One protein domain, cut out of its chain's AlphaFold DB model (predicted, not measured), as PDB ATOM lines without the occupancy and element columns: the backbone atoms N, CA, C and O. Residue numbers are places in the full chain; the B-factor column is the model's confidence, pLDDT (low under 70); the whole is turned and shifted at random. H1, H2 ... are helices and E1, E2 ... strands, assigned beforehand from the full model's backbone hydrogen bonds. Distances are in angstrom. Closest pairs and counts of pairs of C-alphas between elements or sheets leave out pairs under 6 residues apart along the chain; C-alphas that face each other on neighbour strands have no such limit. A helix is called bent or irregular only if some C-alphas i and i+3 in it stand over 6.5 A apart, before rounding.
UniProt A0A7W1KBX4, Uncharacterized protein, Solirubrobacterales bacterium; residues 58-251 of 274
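What this domain is: This is residues 58 to 251 of the 274 residues of an uncharacterized protein of Solirubrobacterales bacterium (UniProt A0A7W1KBX4). Picture a rod of helices in which the long H5 runs along most of the length, with H7 and the arm H4a packed on it as a bundle of three. H3, H6 and the strand E1 gather at one end of the rod, H4b lies at the other, H1 crosses the middle part of H5, H2 sits beside part of H7, and H8 turns off at a corner from the end of H7. The printed part has 194 residues, with eight named helices and one named strand in the order H1, H2, H3, H4, H5, H6, E1, H7, H8; the class is mostly helix, and E1 pairs with no named strand. The whole is only just loose, close to compact, with a radius of gyration of the C-alphas of 19.7 A and spans of 66 by 32 by 28 A.

Where its parts are: Find C-alpha 58 at (52.858, 31.372, 13.091); from there H1 runs over residues 58 to 79, 30.0 A long. It has a kink of 47 degrees near residue 69 but is neither bent nor irregular, only just: C-alphas 66 and 69 are 6.1 A apart. Next come H2, residues 83 to 94, 15.0 A, and H3, residues 97 to 104, 10.6 A. H4, residues 108 to 141, was assigned as one helix by its hydrogen bonds but is bent, with C-alphas 128 and 131 standing 7.1 A apart; its arms are H4a, residues 108 to 128, 29.7 A, and H4b, residues 131 to 141, 15.6 A. Look for C-alpha 149 at (44.682, 11.247, 19.290), where H5 begins; it runs to residue 185, 52.7 A. H6 holds residues 188 to 195, 10.5 A, and E1 residues 205 to 209, 7.5 A. H7, residues 210 to 233, measures 34.3 A. H8, residues 235 to 251, measures 25.7 A and ends at C-alpha 251, (32.346, 24.574, 5.986); it has a kink of 29 degrees near residue 242.

How they stand to each other: Start at H7, the hub, which touches five other helices. H4a, H5 and H7 form an up and down bundle, each running against the one before it in the chain. H5 touches H7 with residues 167 to 183 alone, at a steep tilt of 42 degrees; the closest C-alphas, of Gly 175 and Ala 220, are 4.7 A apart. H4a and H7 touch at a shallow tilt of 9 degrees, the same way, closest at the C-alphas of Gly 122 and Leu 225, 5.3 A. The arms H4a and H4b stand at a steep tilt of 45 degrees. H4b touches H5, closest at the C-alphas of Val 134 and Gly 156, 6.1 A. H1 touches H5 at a steep tilt of 51 degrees, closest at the C-alphas of Gln 71 and Gln 166, 6.6 A. H2 and H7 only just touch, with 3 pairs of C-alphas within 8 A, closest at Met 90 and Leu 219, 7.2 A. H3 touches H6, closest at the C-alphas of Gln 101 and Ile 195, 5.3 A. E1 comes closest to H5 at the C-alphas of Ala 183 and Ala 207, 4.8 A. H8 and H7 touch only at the corner, with the C-alphas of Val 231 and Tyr 237 5.8 A apart. H1 and H7 are apart. In H2, H3, H4a, H4b, H5 and H6 every O i to N i+4 pair is within hydrogen-bond range; in H1 16 of 18 are, in H7 19 of 20 and in H8 8 of 13.

The domain as a whole: The two C-alphas farthest apart are those of Pro 145 and Gly 189, at 66.7 A. The printed part has no cut, and no link is long. The mean pLDDT of the printed part is 79.8; look for values under 70 at residues 58 to 83, 143 to 144 and 231 to 251.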
ATOM      1  N   LEU A  58      52.982  30.264  14.047       57.91
ATOM      2  CA  LEU A  58      52.858  31.372  13.091       57.91
ATOM      3  C   LEU A  58      51.489  31.399  12.396       57.91
ATOM      4  O   LEU A  58      50.906  32.467  12.209       57.91
ATOM      5  N   SER A  59      50.951  30.231  12.050       61.78
ATOM      6  CA  SER A  59      49.607  30.099  11.483       61.78
ATOM      7  C   SER A  59      48.537  30.427  12.520       61.78
ATOM      8  O   SER A  59      47.588  31.129  12.190       61.78
ATOM      9  N   ILE A  60      48.722  29.987  13.768       64.00
ATOM     10  CA  ILE A  60      47.821  30.289  14.884       64.00
ATOM     11  C   ILE A  60      47.848  31.778  15.213       64.00
ATOM     12  O   ILE A  60      46.790  32.361  15.358       64.00
ATOM     13  N   VAL A  61      49.018  32.416  15.284       65.00
ATOM     14  CA  VAL A  61      49.158  33.853  15.566       65.00
ATOM     15  C   VAL A  61      48.542  34.681  14.444       65.00
ATOM     16  O   VAL A  61      47.806  35.623  14.718       65.00
ATOM     17  N   ARG A  62      48.776  34.315  13.179       68.81
ATOM     18  CA  ARG A  62      48.173  35.009  12.032       68.81
ATOM     19  C   ARG A  62      46.653  34.840  11.991       68.81
ATOM     20  O   ARG A  62      45.941  35.801  11.722       68.81
ATOM     21  N   TRP A  63      46.160  33.638  12.272       68.75
ATOM     22  CA  TRP A  63      44.729  33.361  12.384       68.75
ATOM     23  C   TRP A  63      44.104  34.086  13.588       68.75
ATOM     24  O   TRP A  63      43.083  34.751  13.440       68.75
ATOM     25  N   ALA A  64      44.762  34.051  14.747       65.56
ATOM     26  CA  ALA A  64      44.358  34.736  15.971       65.56
ATOM     27  C   ALA A  64      44.301  36.252  15.769       65.56
ATOM     28  O   ALA A  64      43.355  36.881  16.224       65.56
ATOM     29  N   ALA A  65      45.254  36.833  15.033       68.12
ATOM     30  CA  ALA A  65      45.245  38.253  14.695       68.12
ATOM     31  C   ALA A  65      44.008  38.653  13.870       68.12
ATOM     32  O   ALA A  65      43.419  39.696  14.136       68.12
ATOM     33  N   GLY A  66      43.575  37.818  12.916       69.81
ATOM     34  CA  GLY A  66      42.306  38.027  12.206       69.81
ATOM     35  C   GLY A  66      41.091  37.848  13.122       69.81
ATOM     36  O   GLY A  66      40.168  38.659  13.112       69.81
ATOM     37  N   ARG A  67      41.136  36.829  13.987       67.25
ATOM     38  CA  ARG A  67      40.065  36.497  14.933       67.25
ATOM     39  C   ARG A  67      39.882  37.553  16.025       67.25
ATOM     40  O   ARG A  67      38.766  37.706  16.505       67.25
ATOM     41  N   LEU A  68      40.923  38.305  16.397       68.50
ATOM     42  CA  LEU A  68      40.848  39.392  17.385       68.50
ATOM     43  C   LEU A  68      39.759  40.419  17.038       68.50
ATOM     44  O   LEU A  68      39.055  40.878  17.931       68.50
ATOM     45  N   VAL A  69      39.582  40.748  15.756       69.00
ATOM     46  CA  VAL A  69      38.568  41.722  15.312       69.00
ATOM     47  C   VAL A  69      37.152  41.162  15.476       69.00
ATOM     48  O   VAL A  69      36.277  41.839  16.008       69.00
ATOM     49  N   GLU A  70      36.933  39.906  15.086       68.88
ATOM     50  CA  GLU A  70      35.647  39.212  15.267       68.88
ATOM     51  C   GLU A  70      35.325  39.012  16.757       68.88
ATOM     52  O   GLU A  70      34.197  39.209  17.206       68.88
ATOM     53  N   GLN A  71      36.347  38.694  17.551       66.25
ATOM     54  CA  GLN A  71      36.259  38.523  18.998       66.25
ATOM     55  C   GLN A  71      35.905  39.819  19.722       66.25
ATOM     56  O   GLN A  71      35.177  39.768  20.710       66.25
ATOM     57  N   LEU A  72      36.371  40.977  19.247       68.50
ATOM     58  CA  LEU A  72      35.958  42.270  19.797       68.50
ATOM     59  C   LEU A  72      34.451  42.496  19.612       68.50
ATOM     60  O   LEU A  72      33.779  42.901  20.561       68.50
ATOM     61  N   ALA A  73      33.899  42.167  18.439       68.31
ATOM     62  CA  ALA A  73      32.460  42.266  18.187       68.31
ATOM     63  C   ALA A  73      31.651  41.293  19.065       68.31
ATOM     64  O   ALA A  73      30.664  41.692  19.688       68.31
ATOM     65  N   ALA A  74      32.107  40.044  19.190       65.38
ATOM     66  CA  ALA A  74      31.490  39.061  20.079       65.38
ATOM     67  C   ALA A  74      31.566  39.489  21.559       65.38
ATOM     68  O   ALA A  74      30.593  39.363  22.301       65.38
ATOM     69  N   SER A  75      32.690  40.073  21.984       63.84
ATOM     70  CA  SER A  75      32.890  40.563  23.354       63.84
ATOM     71  C   SER A  75      31.923  41.694  23.706       63.84
ATOM     72  O   SER A  75      31.415  41.728  24.825       63.84
ATOM     73  N   LEU A  76      31.595  42.580  22.756       65.44
ATOM     74  CA  LEU A  76      30.575  43.619  22.948       65.44
ATOM     75  C   LEU A  76      29.194  43.024  23.228       65.44
ATOM     76  O   LEU A  76      28.496  43.499  24.121       65.44
ATOM     77  N   LYS A  77      28.816  41.951  22.529       66.00
ATOM     78  CA  LYS A  77      27.545  41.259  22.776       66.00
ATOM     79  C   LYS A  77      27.489  40.706  24.205       66.00
ATOM     80  O   LYS A  77      26.496  40.885  24.905       66.00
ATOM     81  N   LEU A  78      28.589  40.137  24.690       62.28
ATOM     82  CA  LEU A  78      28.692  39.598  26.050       62.28
ATOM     83  C   LEU A  78      28.729  40.679  27.139       62.28
ATOM     84  O   LEU A  78      28.127  40.497  28.205       62.28
ATOM     85  N   LEU A  79      29.365  41.822  26.853       61.50
ATOM     86  CA  LEU A  79      29.387  42.998  27.728       61.50
ATOM     87  C   LEU A  79      27.976  43.489  28.071       61.50
ATOM     88  O   LEU A  79      27.747  43.990  29.167       61.50
ATOM     89  N   THR A  80      27.011  43.294  27.174       64.69
ATOM     90  CA  THR A  80      25.620  43.683  27.435       64.69
ATOM     91  C   THR A  80      24.857  42.707  28.331       64.69
ATOM     92  O   THR A  80      23.856  43.100  28.925       64.69
ATOM     93  N   ARG A  81      25.314  41.453  28.466       67.62
ATOM     94  CA  ARG A  81      24.518  40.373  29.071       67.62
ATOM     95  C   ARG A  81      24.947  39.987  30.485       67.62
ATOM     96  O   ARG A  81      24.117  40.007  31.385       67.62
ATOM     97  N   ALA A  82      26.217  39.629  30.695       61.97
ATOM     98  CA  ALA A  82      26.696  39.173  32.013       61.97
ATOM     99  C   ALA A  82      27.586  40.188  32.724       61.97
ATOM    100  O   ALA A  82      27.654  40.211  33.953       61.97
ATOM    101  N   VAL A  83      28.253  41.051  31.958       67.38
ATOM    102  CA  VAL A  83      29.144  42.050  32.538       67.38
ATOM    103  C   VAL A  83      28.419  43.071  33.412       67.38
ATOM    104  O   VAL A  83      29.014  43.411  34.423       67.38
ATOM    105  N   PRO A  84      27.164  43.513  33.184       75.00
ATOM    106  CA  PRO A  84      26.590  44.598  33.984       75.00
ATOM    107  C   PRO A  84      26.547  44.303  35.488       75.00
ATOM    108  O   PRO A  84      26.939  45.144  36.292       75.00
ATOM    109  N   VAL A  85      26.134  43.094  35.879       80.94
ATOM    110  CA  VAL A  85      26.041  42.715  37.300       80.94
ATOM    111  C   VAL A  85      27.429  42.620  37.930       80.94
ATOM    112  O   VAL A  85      27.657  43.165  39.012       80.94
ATOM    113  N   LEU A  86      28.372  41.975  37.237       83.19
ATOM    114  CA  LEU A  86      29.755  41.885  37.699       83.19
ATOM    115  C   LEU A  86      30.390  43.273  37.780       83.19
ATOM    116  O   LEU A  86      31.077  43.570  38.745       83.19
ATOM    117  N   LEU A  87      30.137  44.128  36.794       84.56
ATOM    118  CA  LEU A  87      30.691  45.469  36.697       84.56
ATOM    119  C   LEU A  87      30.204  46.341  37.843       84.56
ATOM    120  O   LEU A  87      31.009  47.061  38.409       84.56
ATOM    121  N   ILE A  88      28.932  46.238  38.237       89.50
ATOM    122  CA  ILE A  88      28.424  46.923  39.432       89.50
ATOM    123  C   ILE A  88      29.233  46.496  40.659       89.50
ATOM    124  O   ILE A  88      29.736  47.349  41.388       89.50
ATOM    125  N   PHE A  89      29.407  45.188  40.865       90.19
ATOM    126  CA  PHE A  89      30.199  44.685  41.984       90.19
ATOM    127  C   PHE A  89      31.663  45.144  41.904       90.19
ATOM    128  O   PHE A  89      32.221  45.591  42.901       90.19
ATOM    129  N   MET A  90      32.265  45.108  40.716       92.06
ATOM    130  CA  MET A  90      33.640  45.544  40.486       92.06
ATOM    131  C   MET A  90      33.809  47.051  40.646       92.06
ATOM    132  O   MET A  90      34.838  47.470  41.144       92.06
ATOM    133  N   ILE A  91      32.821  47.870  40.285       93.44
ATOM    134  CA  ILE A  91      32.832  49.321  40.517       93.44
ATOM    135  C   ILE A  91      32.768  49.603  42.016       93.44
ATOM    136  O   ILE A  91      33.536  50.421  42.512       93.44
ATOM    137  N   VAL A  92      31.895  48.908  42.750       93.94
ATOM    138  CA  VAL A  92      31.824  49.032  44.214       93.94
ATOM    139  C   VAL A  92      33.147  48.616  44.853       93.94
ATOM    140  O   VAL A  92      33.643  49.307  45.738       93.94
ATOM    141  N   LEU A  93      33.738  47.518  44.377       93.88
ATOM    142  CA  LEU A  93      35.041  47.045  44.827       93.88
ATOM    143  C   LEU A  93      36.157  48.041  44.462       93.88
ATOM    144  O   LEU A  93      37.020  48.323  45.281       93.88
ATOM    145  N   PHE A  94      36.111  48.623  43.267       95.81
ATOM    146  CA  PHE A  94      37.088  49.588  42.770       95.81
ATOM    147  C   PHE A  94      37.043  50.917  43.521       95.81
ATOM    148  O   PHE A  94      38.078  51.530  43.717       95.81
ATOM    149  N   ILE A  95      35.874  51.383  43.958       94.44
ATOM    150  CA  ILE A  95      35.746  52.630  44.735       94.44
ATOM    151  C   ILE A  95      36.061  52.391  46.229       94.44
ATOM    152  O   ILE A  95      36.052  53.318  47.036       94.44
ATOM    153  N   ASN A  96      36.363  51.153  46.628       94.50
ATOM    154  CA  ASN A  96      36.681  50.819  48.008       94.50
ATOM    155  C   ASN A  96      38.152  51.117  48.350       94.50
ATOM    156  O   ASN A  96      39.058  50.604  47.700       94.50
ATOM    157  N   THR A  97      38.384  51.872  49.426       94.69
ATOM    158  CA  THR A  97      39.723  52.227  49.925       94.69
ATOM    159  C   THR A  97      40.623  51.014  50.189       94.69
ATOM    160  O   THR A  97      41.796  51.042  49.827       94.69
ATOM    161  N   GLU A  98      40.082  49.933  50.755       94.69
ATOM    162  CA  GLU A  98      40.843  48.723  51.112       94.69
ATOM    163  C   GLU A  98      41.474  48.074  49.876       94.69
ATOM    164  O   GLU A  98      42.586  47.552  49.918       94.69
ATOM    165  N   MET A  99      40.783  48.140  48.736       93.75
ATOM    166  CA  MET A  99      41.301  47.601  47.481       93.75
ATOM    167  C   MET A  99      42.487  48.407  46.967       93.75
ATOM    168  O   MET A  99      43.452  47.826  46.478       93.75
ATOM    169  N   TRP A 100      42.443  49.732  47.097       95.50
ATOM    170  CA  TRP A 100      43.558  50.585  46.694       95.50
ATOM    171  C   TRP A 100      44.780  50.358  47.570       95.50
ATOM    172  O   TRP A 100      45.864  50.187  47.026       95.50
ATOM    173  N   GLN A 101      44.595  50.266  48.887       94.62
ATOM    174  CA  GLN A 101      45.684  50.023  49.837       94.62
ATOM    175  C   GLN A 101      46.364  48.669  49.612       94.62
ATOM    176  O   GLN A 101      47.588  48.574  49.591       94.62
ATOM    177  N   VAL A 102      45.584  47.607  49.387       93.38
ATOM    178  CA  VAL A 102      46.156  46.278  49.134       93.38
ATOM    179  C   VAL A 102      47.027  46.280  47.881       93.38
ATOM    180  O   VAL A 102      48.091  45.672  47.889       93.38
ATOM    181  N   PHE A 103      46.597  46.931  46.798       92.00
ATOM    182  CA  PHE A 103      47.315  46.871  45.523       92.00
ATOM    183  C   PHE A 103      48.350  47.986  45.322       92.00
ATOM    184  O   PHE A 103      49.219  47.808  44.467       92.00
ATOM    185  N   SER A 104      48.313  49.084  46.087       90.06
ATOM    186  CA  SER A 104      49.379  50.099  46.093       90.06
ATOM    187  C   SER A 104      50.670  49.544  46.686       90.06
ATOM    188  O   SER A 104      51.742  49.730  46.115       90.06
ATOM    189  N   ASP A 105      50.549  48.774  47.768       89.88
ATOM    190  CA  ASP A 105      51.692  48.276  48.542       89.88
ATOM    191  C   ASP A 105      52.280  46.980  47.960       89.88
ATOM    192  O   ASP A 105      53.356  46.511  48.348       89.88
ATOM    193  N   VAL A 106      51.575  46.368  47.006       90.62
ATOM    194  CA  VAL A 106      52.025  45.157  46.324       90.62
ATOM    195  C   VAL A 106      53.161  45.491  45.356       90.62
ATOM    196  O   VAL A 106      53.025  46.284  44.422       90.62
ATOM    197  N   SER A 107      54.292  44.804  45.544       92.56
ATOM    198  CA  SER A 107      55.403  44.844  44.588       92.56
ATOM    199  C   SER A 107      54.991  44.317  43.210       92.56
ATOM    200  O   SER A 107      54.196  43.380  43.103       92.56
ATOM    201  N   ASP A 108      55.613  44.833  42.152       88.75
ATOM    202  CA  ASP A 108      55.319  44.427  40.771       88.75
ATOM    203  C   ASP A 108      55.488  42.919  40.549       88.75
ATOM    204  O   ASP A 108      54.691  42.286  39.858       88.75
ATOM    205  N   ALA A 109      56.492  42.309  41.188       87.25
ATOM    206  CA  ALA A 109      56.723  40.870  41.120       87.25
ATOM    207  C   ALA A 109      55.573  40.067  41.750       87.25
ATOM    208  O   ALA A 109      55.150  39.050  41.198       87.25
ATOM    209  N   ALA A 110      55.045  40.529  42.885       88.25
ATOM    210  CA  ALA A 110      53.897  39.904  43.529       88.25
ATOM    211  C   ALA A 110      52.616  40.101  42.703       88.25
ATOM    212  O   ALA A 110      51.856  39.146  42.548       88.25
ATOM    213  N   LEU A 111      52.415  41.278  42.097       87.25
ATOM    214  CA  LEU A 111      51.299  41.521  41.178       87.25
ATOM    215  C   LEU A 111      51.354  40.575  39.973       87.25
ATOM    216  O   LEU A 111      50.363  39.913  39.664       87.25
ATOM    217  N   ILE A 112      52.523  40.449  39.334       82.75
ATOM    218  CA  ILE A 112      52.747  39.482  38.252       82.75
ATOM    219  C   ILE A 112      52.458  38.061  38.744       82.75
ATOM    220  O   ILE A 112      51.820  37.294  38.029       82.75
ATOM    221  N   GLY A 113      52.869  37.714  39.967       86.00
ATOM    222  CA  GLY A 113      52.570  36.426  40.591       86.00
ATOM    223  C   GLY A 113      51.070  36.155  40.740       86.00
ATOM    224  O   GLY A 113      50.612  35.071  40.385       86.00
ATOM    225  N   VAL A 114      50.288  37.136  41.201       87.94
ATOM    226  CA  VAL A 114      48.821  37.029  41.322       87.94
ATOM    227  C   VAL A 114      48.164  36.882  39.951       87.94
ATOM    228  O   VAL A 114      47.338  35.989  39.752       87.94
ATOM    229  N   VAL A 115      48.559  37.707  38.978       84.62
ATOM    230  CA  VAL A 115      48.055  37.611  37.600       84.62
ATOM    231  C   VAL A 115      48.398  36.245  37.000       84.62
ATOM    232  O   VAL A 115      47.526  35.579  36.443       84.62
ATOM    233  N   ALA A 116      49.639  35.780  37.163       80.12
ATOM    234  CA  ALA A 116      50.084  34.470  36.697       80.12
ATOM    235  C   ALA A 116      49.314  33.328  37.372       80.12
ATOM    236  O   ALA A 116      48.957  32.360  36.702       80.12
ATOM    237  N   LEU A 117      49.002  33.449  38.665       83.50
ATOM    238  CA  LEU A 117      48.177  32.485  39.387       83.50
ATOM    239  C   LEU A 117      46.767  32.409  38.790       83.50
ATOM    240  O   LEU A 117      46.292  31.314  38.496       83.50
ATOM    241  N   PHE A 118      46.109  33.544  38.555       85.75
ATOM    242  CA  PHE A 118      44.780  33.565  37.935       85.75
ATOM    243  C   PHE A 118      44.798  33.013  36.511       85.75
ATOM    244  O   PHE A 118      43.926  32.217  36.156       85.75
ATOM    245  N   LEU A 119      45.821  33.347  35.721       78.94
ATOM    246  CA  LEU A 119      46.016  32.769  34.393       78.94
ATOM    247  C   LEU A 119      46.238  31.256  34.457       78.94
ATOM    248  O   LEU A 119      45.665  30.532  33.644       78.94
ATOM    249  N   ALA A 120      47.014  30.758  35.420       81.44
ATOM    250  CA  ALA A 120      47.257  29.331  35.602       81.44
ATOM    251  C   ALA A 120      45.978  28.587  36.007       81.44
ATOM    252  O   ALA A 120      45.673  27.536  35.438       81.44
ATOM    253  N   VAL A 121      45.196  29.137  36.941       86.00
ATOM    254  CA  VAL A 121      43.915  28.556  37.372       86.00
ATOM    255  C   VAL A 121      42.904  28.564  36.224       86.00
ATOM    256  O   VAL A 121      42.322  27.521  35.921       86.00
ATOM    257  N   GLY A 122      42.745  29.696  35.534       82.25
ATOM    258  CA  GLY A 122      41.844  29.817  34.385       82.25
ATOM    259  C   GLY A 122      42.234  28.868  33.251       82.25
ATOM    260  O   GLY A 122      41.398  28.116  32.752       82.25
ATOM    261  N   SER A 123      43.525  28.813  32.914       82.06
ATOM    262  CA  SER A 123      44.063  27.882  31.914       82.06
ATOM    263  C   SER A 123      43.837  26.426  32.306       82.06
ATOM    264  O   SER A 123      43.456  25.620  31.462       82.06
ATOM    265  N   SER A 124      44.030  26.075  33.580       84.88
ATOM    266  CA  SER A 124      43.804  24.711  34.077       84.88
ATOM    267  C   SER A 124      42.341  24.304  33.940       84.88
ATOM    268  O   SER A 124      42.044  23.182  33.532       84.88
ATOM    269  N   PHE A 125      41.423  25.224  34.235       83.94
ATOM    270  CA  PHE A 125      39.991  24.987  34.112       83.94
ATOM    271  C   PHE A 125      39.570  24.755  32.657       83.94
ATOM    272  O   PHE A 125      38.875  23.780  32.360       83.94
ATOM    273  N   VAL A 126      40.066  25.591  31.741       79.44
ATOM    274  CA  VAL A 126      39.857  25.416  30.301       79.44
ATOM    275  C   VAL A 126      40.447  24.080  29.836       79.44
ATOM    276  O   VAL A 126      39.739  23.251  29.265       79.44
ATOM    277  N   ALA A 127      41.719  23.818  30.150       83.38
ATOM    278  CA  ALA A 127      42.437  22.613  29.739       83.38
ATOM    279  C   ALA A 127      41.766  21.321  30.228       83.38
ATOM    280  O   ALA A 127      41.667  20.351  29.475       83.38
ATOM    281  N   ALA A 128      41.250  21.314  31.461       85.88
ATOM    282  CA  ALA A 128      40.526  20.177  32.023       85.88
ATOM    283  C   ALA A 128      39.235  19.850  31.250       85.88
ATOM    284  O   ALA A 128      38.757  18.711  31.287       85.88
ATOM    285  N   ARG A 129      38.666  20.826  30.535       81.00
ATOM    286  CA  ARG A 129      37.384  20.692  29.843       81.00
ATOM    287  C   ARG A 129      37.500  20.453  28.341       81.00
ATOM    288  O   ARG A 129      36.627  19.771  27.796       81.00
ATOM    289  N   LEU A 130      38.601  20.868  27.710       83.00
ATOM    290  CA  LEU A 130      38.873  20.620  26.285       83.00
ATOM    291  C   LEU A 130      38.564  19.185  25.830       83.00
ATOM    292  O   LEU A 130      37.936  19.030  24.785       83.00
ATOM    293  N   PRO A 131      38.923  18.108  26.568       83.62
ATOM    294  CA  PRO A 131      38.684  16.753  26.080       83.62
ATOM    295  C   PRO A 131      37.201  16.426  25.905       83.62
ATOM    296  O   PRO A 131      36.867  15.568  25.090       83.62
ATOM    297  N   ARG A 132      36.317  17.062  26.684       83.62
ATOM    298  CA  ARG A 132      34.864  16.888  26.564       83.62
ATOM    299  C   ARG A 132      34.327  17.671  25.370       83.62
ATOM    300  O   ARG A 132      33.526  17.126  24.623       83.62
ATOM    301  N   GLU A 133      34.814  18.890  25.164       81.69
ATOM    302  CA  GLU A 133      34.421  19.747  24.038       81.69
ATOM    303  C   GLU A 133      34.869  19.164  22.694       81.69
ATOM    304  O   GLU A 133      34.061  19.076  21.776       81.69
ATOM    305  N   VAL A 134      36.099  18.637  22.604       85.44
ATOM    306  CA  VAL A 134      36.582  17.942  21.395       85.44
ATOM    307  C   VAL A 134      35.690  16.745  21.058       85.44
ATOM    308  O   VAL A 134      35.379  16.526  19.893       85.44
ATOM    309  N   ARG A 135      35.283  15.956  22.065       83.12
ATOM    310  CA  ARG A 135      34.428  14.775  21.852       83.12
ATOM    311  C   ARG A 135      33.018  15.156  21.420       83.12
ATOM    312  O   ARG A 135      32.484  14.493  20.543       83.12
ATOM    313  N   ALA A 136      32.436  16.186  22.032       80.81
ATOM    314  CA  ALA A 136      31.128  16.695  21.633       80.81
ATOM    315  C   ALA A 136      31.165  17.172  20.177       80.81
ATOM    316  O   ALA A 136      30.342  16.761  19.371       80.81
ATOM    317  N   LEU A 137      32.204  17.924  19.810       79.00
ATOM    318  CA  LEU A 137      32.381  18.389  18.442       79.00
ATOM    319  C   LEU A 137      32.585  17.239  17.441       79.00
ATOM    320  O   LEU A 137      32.053  17.272  16.336       79.00
ATOM    321  N   GLU A 138      33.351  16.211  17.812       81.44
ATOM    322  CA  GLU A 138      33.544  15.017  16.979       81.44
ATOM    323  C   GLU A 138      32.224  14.266  16.732       81.44
ATOM    324  O   GLU A 138      32.012  13.769  15.625       81.44
ATOM    325  N   GLN A 139      31.348  14.210  17.742       81.25
ATOM    326  CA  GLN A 139      30.012  13.615  17.641       81.25
ATOM    327  C   GLN A 139      29.085  14.446  16.748       81.25
ATOM    328  O   GLN A 139      28.456  13.878  15.860       81.25
ATOM    329  N   ASP A 140      29.053  15.768  16.935       76.00
ATOM    330  CA  ASP A 140      28.204  16.684  16.162       76.00
ATOM    331  C   ASP A 140      28.552  16.679  14.668       76.00
ATOM    332  O   ASP A 140      27.672  16.685  13.812       76.00
ATOM    333  N   VAL A 141      29.846  16.645  14.342       73.38
ATOM    334  CA  VAL A 141      30.343  16.668  12.955       73.38
ATOM    335  C   VAL A 141      30.223  15.295  12.275       73.38
ATOM    336  O   VAL A 141      30.352  15.195  11.055       73.38
ATOM    337  N   GLY A 142      29.994  14.218  13.035       72.81
ATOM    338  CA  GLY A 142      29.922  12.859  12.491       72.81
ATOM    339  C   GLY A 142      31.222  12.427  11.803       72.81
ATOM    340  O   GLY A 142      31.191  11.841  10.721       72.81
ATOM    341  N   ALA A 143      32.377  12.762  12.388       64.75
ATOM    342  CA  ALA A 143      33.676  12.511  11.767       64.75
ATOM    343  C   ALA A 143      33.939  11.000  11.576       64.75
ATOM    344  O   ALA A 143      34.274  10.298  12.530       64.75
ATOM    345  N   ASP A 144      33.836  10.518  10.332       68.94
ATOM    346  CA  ASP A 144      34.158   9.138   9.947       68.94
ATOM    347  C   ASP A 144      35.266   9.099   8.866       68.94
ATOM    348  O   ASP A 144      35.071   9.596   7.746       68.94
ATOM    349  N   PRO A 145      36.464   8.538   9.153       70.62
ATOM    350  CA  PRO A 145      36.858   7.842  10.384       70.62
ATOM    351  C   PRO A 145      37.084   8.772  11.595       70.62
ATOM    352  O   PRO A 145      37.429   9.944  11.396       70.62
ATOM    353  N   PRO A 146      36.978   8.240  12.834       77.62
ATOM    354  CA  PRO A 146      37.192   8.990  14.073       77.62
ATOM    355  C   PRO A 146      38.536   9.721  14.111       77.62
ATOM    356  O   PRO A 146      39.544   9.255  13.561       77.62
ATOM    357  N   LEU A 147      38.580  10.855  14.814       79.12
ATOM    358  CA  LEU A 147      39.795  11.658  14.919       79.12
ATOM    359  C   LEU A 147      40.884  10.895  15.682       79.12
ATOM    360  O   LEU A 147      40.682  10.380  16.784       79.12
ATOM    361  N   THR A 148      42.092  10.874  15.121       84.00
ATOM    362  CA  THR A 148      43.260  10.300  15.807       84.00
ATOM    363  C   THR A 148      43.610  11.107  17.068       84.00
ATOM    364  O   THR A 148      43.344  12.312  17.117       84.00
ATOM    365  N   PRO A 149      44.288  10.520  18.076       80.31
ATOM    366  CA  PRO A 149      44.682  11.247  19.290       80.31
ATOM    367  C   PRO A 149      45.477  12.536  19.020       80.31
ATOM    368  O   PRO A 149      45.273  13.540  19.696       80.31
ATOM    369  N   ARG A 150      46.334  12.541  17.988       74.31
ATOM    370  CA  ARG A 150      47.089  13.733  17.566       74.31
ATOM    371  C   ARG A 150      46.189  14.810  16.956       74.31
ATOM    372  O   ARG A 150      46.383  15.988  17.227       74.31
ATOM    373  N   GLN A 151      45.185  14.423  16.170       78.12
ATOM    374  CA  GLN A 151      44.205  15.369  15.624       78.12
ATOM    375  C   GLN A 151      43.319  15.952  16.729       78.12
ATOM    376  O   GLN A 151      43.098  17.156  16.739       78.12
ATOM    377  N   ARG A 152      42.883  15.130  17.694       81.38
ATOM    378  CA  ARG A 152      42.141  15.598  18.875       81.38
ATOM    379  C   ARG A 152      42.950  16.594  19.702       81.38
ATOM    380  O   ARG A 152      42.397  17.599  20.136       81.38
ATOM    381  N   PHE A 153      44.250  16.349  19.880       78.62
ATOM    382  CA  PHE A 153      45.147  17.296  20.543       78.62
ATOM    383  C   PHE A 153      45.244  18.622  19.779       78.62
ATOM    384  O   PHE A 153      45.083  19.673  20.386       78.62
ATOM    385  N   ASN A 154      45.423  18.584  18.455       76.75
ATOM    386  CA  ASN A 154      45.499  19.803  17.644       76.75
ATOM    387  C   ASN A 154      44.191  20.610  17.684       76.75
ATOM    388  O   ASN A 154      44.235  21.823  17.860       76.75
ATOM    389  N   VAL A 155      43.031  19.952  17.573       77.81
ATOM    390  CA  VAL A 155      41.717  20.611  17.706       77.81
ATOM    391  C   VAL A 155      41.554  21.199  19.109       77.81
ATOM    392  O   VAL A 155      41.177  22.359  19.248       77.81
ATOM    393  N   GLY A 156      41.906  20.433  20.145       81.44
ATOM    394  CA  GLY A 156      41.902  20.905  21.529       81.44
ATOM    395  C   GLY A 156      42.787  22.132  21.735       81.44
ATOM    396  O   GLY A 156      42.369  23.080  22.386       81.44
ATOM    397  N   LEU A 157      43.974  22.154  21.131       76.12
ATOM    398  CA  LEU A 157      44.898  23.281  21.213       76.12
ATOM    399  C   LEU A 157      44.350  24.529  20.515       76.12
ATOM    400  O   LEU A 157      44.444  25.620  21.069       76.12
ATOM    401  N   VAL A 158      43.741  24.382  19.335       73.38
ATOM    402  CA  VAL A 158      43.090  25.505  18.645       73.38
ATOM    403  C   VAL A 158      41.952  26.068  19.496       73.38
ATOM    404  O   VAL A 158      41.876  27.283  19.673       73.38
ATOM    405  N   MET A 159      41.111  25.213  20.087       78.25
ATOM    406  CA  MET A 159      40.036  25.659  20.985       78.25
ATOM    407  C   MET A 159      40.579  26.337  22.245       78.25
ATOM    408  O   MET A 159      40.091  27.403  22.610       78.25
ATOM    409  N   PHE A 160      41.636  25.788  22.851       79.25
ATOM    410  CA  PHE A 160      42.308  26.385  24.006       79.25
ATOM    411  C   PHE A 160      42.829  27.785  23.700       79.25
ATOM    412  O   PHE A 160      42.559  28.722  24.445       79.25
ATOM    413  N   VAL A 161      43.555  27.942  22.589       74.00
ATOM    414  CA  VAL A 161      44.091  29.245  22.179       74.00
ATOM    415  C   VAL A 161      42.956  30.220  21.874       74.00
ATOM    416  O   VAL A 161      43.035  31.380  22.264       74.00
ATOM    417  N   SER A 162      41.880  29.752  21.239       72.38
ATOM    418  CA  SER A 162      40.707  30.580  20.925       72.38
ATOM    419  C   SER A 162      40.011  31.092  22.189       72.38
ATOM    420  O   SER A 162      39.732  32.282  22.299       72.38
ATOM    421  N   GLN A 163      39.772  30.211  23.164       75.12
ATOM    422  CA  GLN A 163      39.168  30.573  24.448       75.12
ATOM    423  C   GLN A 163      40.104  31.460  25.275       75.12
ATOM    424  O   GLN A 163      39.661  32.447  25.857       75.12
ATOM    425  N   GLY A 164      41.406  31.163  25.284       76.75
ATOM    426  CA  GLY A 164      42.412  31.990  25.950       76.75
ATOM    427  C   GLY A 164      42.476  33.406  25.377       76.75
ATOM    428  O   GLY A 164      42.532  34.371  26.135       76.75
ATOM    429  N   LEU A 165      42.389  33.544  24.051       74.00
ATOM    430  CA  LEU A 165      42.314  34.843  23.384       74.00
ATOM    431  C   LEU A 165      41.058  35.616  23.797       74.00
ATOM    432  O   LEU A 165      41.149  36.806  24.082       74.00
ATOM    433  N   GLN A 166      39.912  34.941  23.893       73.56
ATOM    434  CA  GLN A 166      38.659  35.557  24.327       73.56
ATOM    435  C   GLN A 166      38.735  36.070  25.763       73.56
ATOM    436  O   GLN A 166      38.380  37.215  26.037       73.56
ATOM    437  N   VAL A 167      39.255  35.244  26.674       80.75
ATOM    438  CA  VAL A 167      39.494  35.626  28.072       80.75
ATOM    439  C   VAL A 167      40.432  36.832  28.143       80.75
ATOM    440  O   VAL A 167      40.164  37.773  28.889       80.75
ATOM    441  N   LEU A 168      41.506  36.831  27.346       80.94
ATOM    442  CA  LEU A 168      42.463  37.933  27.286       80.94
ATOM    443  C   LEU A 168      41.810  39.228  26.789       80.94
ATOM    444  O   LEU A 168      41.991  40.268  27.414       80.94
ATOM    445  N   VAL A 169      41.039  39.174  25.699       79.56
ATOM    446  CA  VAL A 169      40.324  40.340  25.156       79.56
ATOM    447  C   VAL A 169      39.379  40.921  26.204       79.56
ATOM    448  O   VAL A 169      39.413  42.124  26.450       79.56
ATOM    449  N   VAL A 170      38.588  40.080  26.875       80.31
ATOM    450  CA  VAL A 170      37.675  40.521  27.940       80.31
ATOM    451  C   VAL A 170      38.445  41.156  29.100       80.31
ATOM    452  O   VAL A 170      38.086  42.248  29.536       80.31
ATOM    453  N   ALA A 171      39.521  40.523  29.572       86.38
ATOM    454  CA  ALA A 171      40.347  41.065  30.649       86.38
ATOM    455  C   ALA A 171      40.939  42.435  30.278       86.38
ATOM    456  O   ALA A 171      40.854  43.373  31.066       86.38
ATOM    457  N   VAL A 172      41.474  42.582  29.060       86.69
ATOM    458  CA  VAL A 172      42.023  43.853  28.563       86.69
ATOM    459  C   VAL A 172      40.941  44.925  28.462       86.69
ATOM    460  O   VAL A 172      41.175  46.049  28.899       86.69
ATOM    461  N   LEU A 173      39.756  44.601  27.936       86.62
ATOM    462  CA  LEU A 173      38.641  45.551  27.845       86.62
ATOM    463  C   LEU A 173      38.190  46.034  29.227       86.62
ATOM    464  O   LEU A 173      37.999  47.232  29.422       86.62
ATOM    465  N   VAL A 174      38.058  45.122  30.192       89.12
ATOM    466  CA  VAL A 174      37.684  45.468  31.572       89.12
ATOM    467  C   VAL A 174      38.777  46.302  32.245       89.12
ATOM    468  O   VAL A 174      38.471  47.310  32.876       89.12
ATOM    469  N   GLY A 175      40.048  45.933  32.077       93.38
ATOM    470  CA  GLY A 175      41.172  46.709  32.599       93.38
ATOM    471  C   GLY A 175      41.224  48.118  32.013       93.38
ATOM    472  O   GLY A 175      41.315  49.091  32.756       93.38
ATOM    473  N   ALA A 176      41.084  48.243  30.691       93.06
ATOM    474  CA  ALA A 176      41.029  49.531  30.007       93.06
ATOM    475  C   ALA A 176      39.840  50.380  30.479       93.06
ATOM    476  O   ALA A 176      39.995  51.582  30.693       93.06
ATOM    477  N   PHE A 177      38.676  49.757  30.692       92.81
ATOM    478  CA  PHE A 177      37.516  50.424  31.277       92.81
ATOM    479  C   PHE A 177      37.829  50.982  32.670       92.81
ATOM    480  O   PHE A 177      37.564  52.157  32.898       92.81
ATOM    481  N   PHE A 178      38.415  50.195  33.580       95.44
ATOM    482  CA  PHE A 178      38.719  50.665  34.938       95.44
ATOM    483  C   PHE A 178      39.801  51.743  34.975       95.44
ATOM    484  O   PHE A 178      39.663  52.702  35.732       95.44
ATOM    485  N   VAL A 179      40.812  51.659  34.106       96.31
ATOM    486  CA  VAL A 179      41.804  52.732  33.950       96.31
ATOM    487  C   VAL A 179      41.129  54.019  33.474       96.31
ATOM    488  O   VAL A 179      41.318  55.070  34.080       96.31
ATOM    489  N   ALA A 180      40.308  53.953  32.421       95.25
ATOM    490  CA  ALA A 180      39.612  55.125  31.892       95.25
ATOM    491  C   ALA A 180      38.612  55.707  32.902       95.25
ATOM    492  O   ALA A 180      38.567  56.918  33.113       95.25
ATOM    493  N   PHE A 181      37.831  54.844  33.551       94.81
ATOM    494  CA  PHE A 181      36.873  55.227  34.580       94.81
ATOM    495  C   PHE A 181      37.576  55.883  35.770       94.81
ATOM    496  O   PHE A 181      37.179  56.971  36.171       94.81
ATOM    497  N   GLY A 182      38.639  55.274  36.298       95.06
ATOM    498  CA  GLY A 182      39.405  55.821  37.416       95.06
ATOM    499  C   GLY A 182      40.031  57.171  37.086       95.06
ATOM    500  O   GLY A 182      39.862  58.111  37.857       95.06
ATOM    501  N   ALA A 183      40.645  57.302  35.908       94.31
ATOM    502  CA  ALA A 183      41.240  58.560  35.457       94.31
ATOM    503  C   ALA A 183      40.217  59.702  35.292       94.31
ATOM    504  O   ALA A 183      40.574  60.871  35.438       94.31
ATOM    505  N   LEU A 184      38.952  59.386  34.980       94.25
ATOM    506  CA  LEU A 184      37.880  60.377  34.819       94.25
ATOM    507  C   LEU A 184      37.119  60.670  36.119       94.25
ATOM    508  O   LEU A 184      36.699  61.805  36.336       94.25
ATOM    509  N   ALA A 185      36.895  59.655  36.952       94.56
ATOM    510  CA  ALA A 185      36.004  59.740  38.105       94.56
ATOM    511  C   ALA A 185      36.735  60.026  39.422       94.56
ATOM    512  O   ALA A 185      36.146  60.626  40.323       94.56
ATOM    513  N   ILE A 186      37.995  59.600  39.562       93.75
ATOM    514  CA  ILE A 186      38.729  59.639  40.829       93.75
ATOM    515  C   ILE A 186      39.884  60.629  40.712       93.75
ATOM    516  O   ILE A 186      40.831  60.443  39.954       93.75
ATOM    517  N   THR A 187      39.812  61.709  41.488       93.38
ATOM    518  CA  THR A 187      40.879  62.719  41.490       93.38
ATOM    519  C   THR A 187      42.138  62.205  42.203       93.38
ATOM    520  O   THR A 187      42.010  61.459  43.178       93.38
ATOM    521  N   PRO A 188      43.346  62.668  41.825       91.81
ATOM    522  CA  PRO A 188      44.592  62.231  42.464       91.81
ATOM    523  C   PRO A 188      44.634  62.467  43.980       91.81
ATOM    524  O   PRO A 188      45.194  61.657  44.708       91.81
ATOM    525  N   GLY A 189      43.986  63.529  44.478       93.75
ATOM    526  CA  GLY A 189      43.912  63.810  45.918       93.75
ATOM    527  C   GLY A 189      43.041  62.818  46.703       93.75
ATOM    528  O   GLY A 189      43.296  62.567  47.880       93.75
ATOM    529  N   VAL A 190      42.035  62.215  46.057       94.88
ATOM    530  CA  VAL A 190      41.244  61.128  46.664       94.88
ATOM    531  C   VAL A 190      42.103  59.875  46.785       94.88
ATOM    532  O   VAL A 190      42.140  59.279  47.856       94.88
ATOM    533  N   VAL A 191      42.848  59.533  45.727       94.50
ATOM    534  CA  VAL A 191      43.795  58.408  45.758       94.50
ATOM    535  C   VAL A 191      44.848  58.620  46.847       94.50
ATOM    536  O   VAL A 191      45.050  57.719  47.650       94.50
ATOM    537  N   GLU A 192      45.429  59.820  46.958       95.38
ATOM    538  CA  GLU A 192      46.398  60.167  48.016       95.38
ATOM    539  C   GLU A 192      45.817  59.993  49.426       95.38
ATOM    540  O   GLU A 192      46.494  59.511  50.330       95.38
ATOM    541  N   THR A 193      44.532  60.304  49.614       96.00
ATOM    542  CA  THR A 193      43.850  60.079  50.897       96.00
ATOM    543  C   THR A 193      43.660  58.589  51.192       96.00
ATOM    544  O   THR A 193      43.668  58.184  52.352       96.00
ATOM    545  N   TRP A 194      43.467  57.766  50.160       95.50
ATOM    546  CA  TRP A 194      43.272  56.326  50.307       95.50
ATOM    547  C   TRP A 194      44.570  55.578  50.586       95.50
ATOM    548  O   TRP A 194      44.592  54.752  51.498       95.50
ATOM    549  N   ILE A 195      45.632  55.870  49.834       95.00
ATOM    550  CA  ILE A 195      46.923  55.170  49.943       95.00
ATOM    551  C   ILE A 195      47.874  55.832  50.953       95.00
ATOM    552  O   ILE A 195      48.841  55.220  51.385       95.00
ATOM    553  N   GLY A 196      47.598  57.073  51.369       93.81
ATOM    554  CA  GLY A 196      48.398  57.817  52.349       93.81
ATOM    555  C   GLY A 196      49.641  58.510  51.775       93.81
ATOM    556  O   GLY A 196      50.327  59.233  52.498       93.81
ATOM    557  N   GLU A 197      49.916  58.332  50.486       92.75
ATOM    558  CA  GLU A 197      51.025  58.944  49.758       92.75
ATOM    559  C   GLU A 197      50.595  59.444  48.376       92.75
ATOM    560  O   GLU A 197      49.514  59.126  47.880       92.75
ATOM    561  N   ARG A 198      51.429  60.272  47.741       92.81
ATOM    562  CA  ARG A 198      51.106  60.821  46.421       92.81
ATOM    563  C   ARG A 198      51.168  59.719  45.363       92.81
ATOM    564  O   ARG A 198      52.233  59.122  45.223       92.81
ATOM    565  N   PRO A 199      50.102  59.518  44.569       92.50
ATOM    566  CA  PRO A 199      50.100  58.497  43.532       92.50
ATOM    567  C   PRO A 199      51.159  58.776  42.459       92.50
ATOM    568  O   PRO A 199      51.365  59.922  42.035       92.50
ATOM    569  N   HIS A 200      51.815  57.717  41.992       92.88
ATOM    570  CA  HIS A 200      52.923  57.804  41.045       92.88
ATOM    571  C   HIS A 200      52.405  58.049  39.625       92.88
ATOM    572  O   HIS A 200      51.895  57.148  38.963       92.88
ATOM    573  N   ALA A 201      52.527  59.286  39.137       92.50
ATOM    574  CA  ALA A 201      52.039  59.670  37.813       92.50
ATOM    575  C   ALA A 201      52.824  58.994  36.673       92.50
ATOM    576  O   ALA A 201      54.048  59.106  36.577       92.50
ATOM    577  N   ILE A 202      52.105  58.384  35.732       90.06
ATOM    578  CA  ILE A 202      52.660  57.773  34.525       90.06
ATOM    579  C   ILE A 202      52.772  58.839  33.436       90.06
ATOM    580  O   ILE A 202      51.817  59.556  33.134       90.06
ATOM    581  N   ALA A 203      53.953  58.948  32.820       86.69
ATOM    582  CA  ALA A 203      54.220  59.894  31.732       86.69
ATOM    583  C   ALA A 203      53.804  61.349  32.055       86.69
ATOM    584  O   ALA A 203      53.351  62.081  31.176       86.69
ATOM    585  N   GLY A 204      53.902  61.758  33.326       82.44
ATOM    586  CA  GLY A 204      53.545  63.103  33.794       82.44
ATOM    587  C   GLY A 204      52.042  63.400  33.889       82.44
ATOM    588  O   GLY A 204      51.677  64.526  34.219       82.44
ATOM    589  N   HIS A 205      51.165  62.426  33.634       85.56
ATOM    590  CA  HIS A 205      49.714  62.605  33.709       85.56
ATOM    591  C   HIS A 205      49.202  62.171  35.085       85.56
ATOM    592  O   HIS A 205      49.029  60.987  35.334       85.56
ATOM    593  N   ALA A 206      48.907  63.121  35.979       80.38
ATOM    594  CA  ALA A 206      48.491  62.812  37.355       80.38
ATOM    595  C   ALA A 206      47.205  61.965  37.461       80.38
ATOM    596  O   ALA A 206      47.021  61.261  38.445       80.38
ATOM    597  N   ALA A 207      46.327  62.016  36.452       85.44
ATOM    598  CA  ALA A 207      45.121  61.184  36.382       85.44
ATOM    599  C   ALA A 207      45.407  59.712  36.016       85.44
ATOM    600  O   ALA A 207      44.561  58.851  36.232       85.44
ATOM    601  N   LEU A 208      46.582  59.417  35.452       91.25
ATOM    602  CA  LEU A 208      47.046  58.069  35.133       91.25
ATOM    603  C   LEU A 208      48.183  57.721  36.088       91.25
ATOM    604  O   LEU A 208      49.328  58.089  35.837       91.25
ATOM    605  N   SER A 209      47.871  57.026  37.179       93.94
ATOM    606  CA  SER A 209      48.878  56.614  38.155       93.94
ATOM    607  C   SER A 209      49.218  55.127  38.072       93.94
ATOM    608  O   SER A 209      48.453  54.325  37.530       93.94
ATOM    609  N   GLU A 210      50.377  54.752  38.604       92.56
ATOM    610  CA  GLU A 210      50.799  53.356  38.709       92.56
ATOM    611  C   GLU A 210      49.805  52.537  39.539       92.56
ATOM    612  O   GLU A 210      49.398  51.455  39.125       92.56
ATOM    613  N   GLU A 211      49.323  53.085  40.654       94.88
ATOM    614  CA  GLU A 211      48.360  52.441  41.550       94.88
ATOM    615  C   GLU A 211      47.030  52.188  40.838       94.88
ATOM    616  O   GLU A 211      46.472  51.093  40.935       94.88
ATOM    617  N   LEU A 212      46.562  53.155  40.038       95.50
ATOM    618  CA  LEU A 212      45.381  52.980  39.194       95.50
ATOM    619  C   LEU A 212      45.562  51.796  38.234       95.50
ATOM    620  O   LEU A 212      44.640  50.992  38.065       95.50
ATOM    621  N   VAL A 213      46.740  51.657  37.621       94.88
ATOM    622  CA  VAL A 213      47.048  50.531  36.729       94.88
ATOM    623  C   VAL A 213      47.139  49.218  37.506       94.88
ATOM    624  O   VAL A 213      46.601  48.217  37.028       94.88
ATOM    625  N   LYS A 214      47.743  49.193  38.701       94.88
ATOM    626  CA  LYS A 214      47.840  47.990  39.547       94.88
ATOM    627  C   LYS A 214      46.460  47.476  39.956       94.88
ATOM    628  O   LYS A 214      46.142  46.314  39.689       94.88
ATOM    629  N   VAL A 215      45.612  48.348  40.507       95.81
ATOM    630  CA  VAL A 215      44.239  48.007  40.917       95.81
ATOM    631  C   VAL A 215      43.418  47.550  39.708       95.81
ATOM    632  O   VAL A 215      42.789  46.490  39.742       95.81
ATOM    633  N   SER A 216      43.468  48.295  38.598       96.12
ATOM    634  CA  SER A 216      42.732  47.944  37.375       96.12
ATOM    635  C   SER A 216      43.201  46.614  36.779       96.12
ATOM    636  O   SER A 216      42.381  45.824  36.313       96.12
ATOM    637  N   SER A 217      44.506  46.324  36.826       93.75
ATOM    638  CA  SER A 217      45.083  45.064  36.337       93.75
ATOM    639  C   SER A 217      44.668  43.873  37.198       93.75
ATOM    640  O   SER A 217      44.362  42.805  36.666       93.75
ATOM    641  N   ALA A 218      44.595  44.048  38.519       93.25
ATOM    642  CA  ALA A 218      44.101  43.017  39.421       93.25
ATOM    643  C   ALA A 218      42.621  42.689  39.158       93.25
ATOM    644  O   ALA A 218      42.260  41.516  39.016       93.25
ATOM    645  N   LEU A 219      41.771  43.714  39.007       93.81
ATOM    646  CA  LEU A 219      40.356  43.537  38.658       93.81
ATOM    647  C   LEU A 219      40.173  42.924  37.264       93.81
ATOM    648  O   LEU A 219      39.296  42.080  37.074       93.81
ATOM    649  N   ALA A 220      41.015  43.296  36.300       92.88
ATOM    650  CA  ALA A 220      41.043  42.701  34.966       92.88
ATOM    651  C   ALA A 220      41.381  41.204  35.017       92.88
ATOM    652  O   ALA A 220      40.677  40.393  34.416       92.88
ATOM    653  N   ALA A 221      42.417  40.822  35.769       90.81
ATOM    654  CA  ALA A 221      42.816  39.427  35.926       90.81
ATOM    655  C   ALA A 221      41.727  38.602  36.629       90.81
ATOM    656  O   ALA A 221      41.406  37.496  36.189       90.81
ATOM    657  N   PHE A 222      41.109  39.156  37.677       91.56
ATOM    658  CA  PHE A 222      39.976  38.523  38.349       91.56
ATOM    659  C   PHE A 222      38.779  38.360  37.404       91.56
ATOM    660  O   PHE A 222      38.167  37.295  37.355       91.56
ATOM    661  N   SER A 223      38.478  39.382  36.600       88.12
ATOM    662  CA  SER A 223      37.390  39.348  35.617       88.12
ATOM    663  C   SER A 223      37.644  38.321  34.516       88.12
ATOM    664  O   SER A 223      36.723  37.603  34.135       88.12
ATOM    665  N   GLY A 224      38.888  38.190  34.043       86.31
ATOM    666  CA  GLY A 224      39.283  37.146  33.098       86.31
ATOM    667  C   GLY A 224      39.090  35.740  33.674       86.31
ATOM    668  O   GLY A 224      38.510  34.876  33.016       86.31
ATOM    669  N   LEU A 225      39.502  35.515  34.927       89.06
ATOM    670  CA  LEU A 225      39.284  34.242  35.617       89.06
ATOM    671  C   LEU A 225      37.790  33.947  35.815       89.06
ATOM    672  O   LEU A 225      37.336  32.845  35.506       89.06
ATOM    673  N   TYR A 226      37.018  34.931  36.286       85.81
ATOM    674  CA  TYR A 226      35.569  34.809  36.422       85.81
ATOM    675  C   TYR A 226      34.927  34.461  35.082       85.81
ATOM    676  O   TYR A 226      34.131  33.532  35.017       85.81
ATOM    677  N   TYR A 227      35.309  35.149  34.006       81.38
ATOM    678  CA  TYR A 227      34.795  34.902  32.666       81.38
ATOM    679  C   TYR A 227      35.101  33.476  32.188       81.38
ATOM    680  O   TYR A 227      34.196  32.774  31.734       81.38
ATOM    681  N   ALA A 228      36.343  33.012  32.367       80.38
ATOM    682  CA  ALA A 228      36.737  31.640  32.047       80.38
ATOM    683  C   ALA A 228      35.869  30.604  32.785       80.38
ATOM    684  O   ALA A 228      35.527  29.566  32.222       80.38
ATOM    685  N   ILE A 229      35.463  30.892  34.025       80.88
ATOM    686  CA  ILE A 229      34.582  30.025  34.818       80.88
ATOM    687  C   ILE A 229      33.109  30.161  34.388       80.88
ATOM    688  O   ILE A 229      32.402  29.156  34.254       80.88
ATOM    689  N   ALA A 230      32.638  31.385  34.160       74.19
ATOM    690  CA  ALA A 230      31.239  31.722  33.910       74.19
ATOM    691  C   ALA A 230      30.738  31.192  32.562       74.19
ATOM    692  O   ALA A 230      29.698  30.534  32.526       74.19
ATOM    693  N   VAL A 231      31.517  31.369  31.483       66.69
ATOM    694  CA  VAL A 231      31.214  30.828  30.137       66.69
ATOM    695  C   VAL A 231      30.918  29.330  30.183       66.69
ATOM    696  O   VAL A 231      30.134  28.791  29.407       66.69
ATOM    697  N   LEU A 232      31.553  28.637  31.119       60.31
ATOM    698  CA  LEU A 232      31.478  27.197  31.252       60.31
ATOM    699  C   LEU A 232      30.371  26.737  32.213       60.31
ATOM    700  O   LEU A 232      29.997  25.558  32.154       60.31
ATOM    701  N   SER A 233      29.856  27.621  33.066       61.97
ATOM    702  CA  SER A 233      28.913  27.281  34.139       61.97
ATOM    703  C   SER A 233      27.456  27.600  33.796       61.97
ATOM    704  O   SER A 233      26.566  26.957  34.344       61.97
ATOM    705  N   ASP A 234      27.200  28.524  32.868       56.28
ATOM    706  CA  ASP A 234      25.842  28.935  32.504       56.28
ATOM    707  C   ASP A 234      25.376  28.265  31.195       56.28
ATOM    708  O   ASP A 234      25.997  28.408  30.139       56.28
ATOM    709  N   SER A 235      24.269  27.515  31.248       46.44
ATOM    710  CA  SER A 235      23.633  26.883  30.080       46.44
ATOM    711  C   SER A 235      23.215  27.897  29.014       46.44
ATOM    712  O   SER A 235      23.188  27.572  27.834       46.44
ATOM    713  N   THR A 236      22.977  29.139  29.421       46.47
ATOM    714  CA  THR A 236      22.556  30.246  28.563       46.47
ATOM    715  C   THR A 236      23.683  30.756  27.645       46.47
ATOM    716  O   THR A 236      23.422  31.292  26.570       46.47
ATOM    717  N   TYR A 237      24.946  30.569  28.046       47.03
ATOM    718  CA  TYR A 237      26.136  30.929  27.257       47.03
ATOM    719  C   TYR A 237      26.494  29.883  26.198       47.03
ATOM    720  O   TYR A 237      27.111  30.191  25.179       47.03
ATOM    721  N   ARG A 238      26.109  28.631  26.453       47.91
ATOM    722  CA  ARG A 238      26.401  27.488  25.593       47.91
ATOM    723  C   ARG A 238      25.655  27.575  24.258       47.91
ATOM    724  O   ARG A 238      26.223  27.179  23.250       47.91
ATOM    725  N   GLU A 239      24.432  28.096  24.242       44.88
ATOM    726  CA  GLU A 239      23.595  28.142  23.034       44.88
ATOM    727  C   GLU A 239      24.148  29.110  21.970       44.88
ATOM    728  O   GLU A 239      24.302  28.719  20.820       44.88
ATOM    729  N   GLU A 240      24.576  30.319  22.349       44.06
ATOM    730  CA  GLU A 240      25.086  31.320  21.391       44.06
ATOM    731  C   GLU A 240      26.493  31.012  20.847       44.06
ATOM    732  O   GLU A 240      26.786  31.295  19.688       44.06
ATOM    733  N   PHE A 241      27.381  30.430  21.660       47.31
ATOM    734  CA  PHE A 241      28.753  30.116  21.230       47.31
ATOM    735  C   PHE A 241      28.832  28.821  20.403       47.31
ATOM    736  O   PHE A 241      29.701  28.688  19.536       47.31
ATOM    737  N   LEU A 242      27.921  27.866  20.645       45.84
ATOM    738  CA  LEU A 242      27.830  26.647  19.839       45.84
ATOM    739  C   LEU A 242      27.334  26.934  18.415       45.84
ATOM    740  O   LEU A 242      27.876  26.335  17.490       45.84
ATOM    741  N   GLU A 243      26.405  27.873  18.203       47.28
ATOM    742  CA  GLU A 243      25.919  28.230  16.854       47.28
ATOM    743  C   GLU A 243      27.022  28.824  15.954       47.28
ATOM    744  O   GLU A 243      27.151  28.480  14.772       47.28
ATOM    745  N   GLU A 244      27.874  29.682  16.519       49.34
ATOM    746  CA  GLU A 244      28.937  30.367  15.775       49.34
ATOM    747  C   GLU A 244      30.102  29.419  15.414       49.34
ATOM    748  O   GLU A 244      30.657  29.478  14.309       49.34
ATOM    749  N   LEU A 245      30.436  28.475  16.308       48.59
ATOM    750  CA  LEU A 245      31.407  27.411  16.026       48.59
ATOM    751  C   LEU A 245      30.850  26.334  15.083       48.59
ATOM    752  O   LEU A 245      31.593  25.840  14.231       48.59
ATOM    753  N   GLN A 246      29.561  25.992  15.187       48.41
ATOM    754  CA  GLN A 246      28.928  24.999  14.313       48.41
ATOM    755  C   GLN A 246      28.951  25.433  12.845       48.41
ATOM    756  O   GLN A 246      29.199  24.591  11.981       48.41
ATOM    757  N   THR A 247      28.790  26.725  12.549       51.03
ATOM    758  CA  THR A 247      28.778  27.223  11.162       51.03
ATOM    759  C   THR A 247      30.172  27.171  10.523       51.03
ATOM    760  O   THR A 247      30.334  26.633   9.429       51.03
ATOM    761  N   SER A 248      31.208  27.632  11.235       51.56
ATOM    762  CA  SER A 248      32.592  27.633  10.718       51.56
ATOM    763  C   SER A 248      33.159  26.217  10.515       51.56
ATOM    764  O   SER A 248      33.983  25.969   9.627       51.56
ATOM    765  N   LEU A 249      32.730  25.259  11.341       54.28
ATOM    766  CA  LEU A 249      33.203  23.876  11.269       54.28
ATOM    767  C   LEU A 249      32.453  23.064  10.204       54.28
ATOM    768  O   LEU A 249      33.083  22.225   9.559       54.28
ATOM    769  N   HIS A 250      31.177  23.361   9.929       56.59
ATOM    770  CA  HIS A 250      30.450  22.749   8.810       56.59
ATOM    771  C   HIS A 250      31.108  23.039   7.452       56.59
ATOM    772  O   HIS A 250      31.232  22.123   6.639       56.59
ATOM    773  N   GLU A 251      31.609  24.258   7.220       56.03
ATOM    774  CA  GLU A 251      32.346  24.574   5.986       56.03
ATOM    775  C   GLU A 251      33.668  23.800   5.894       56.03
ATOM    776  O   GLU A 251      33.928  23.101   4.911       56.03
TER     777      GLU A 251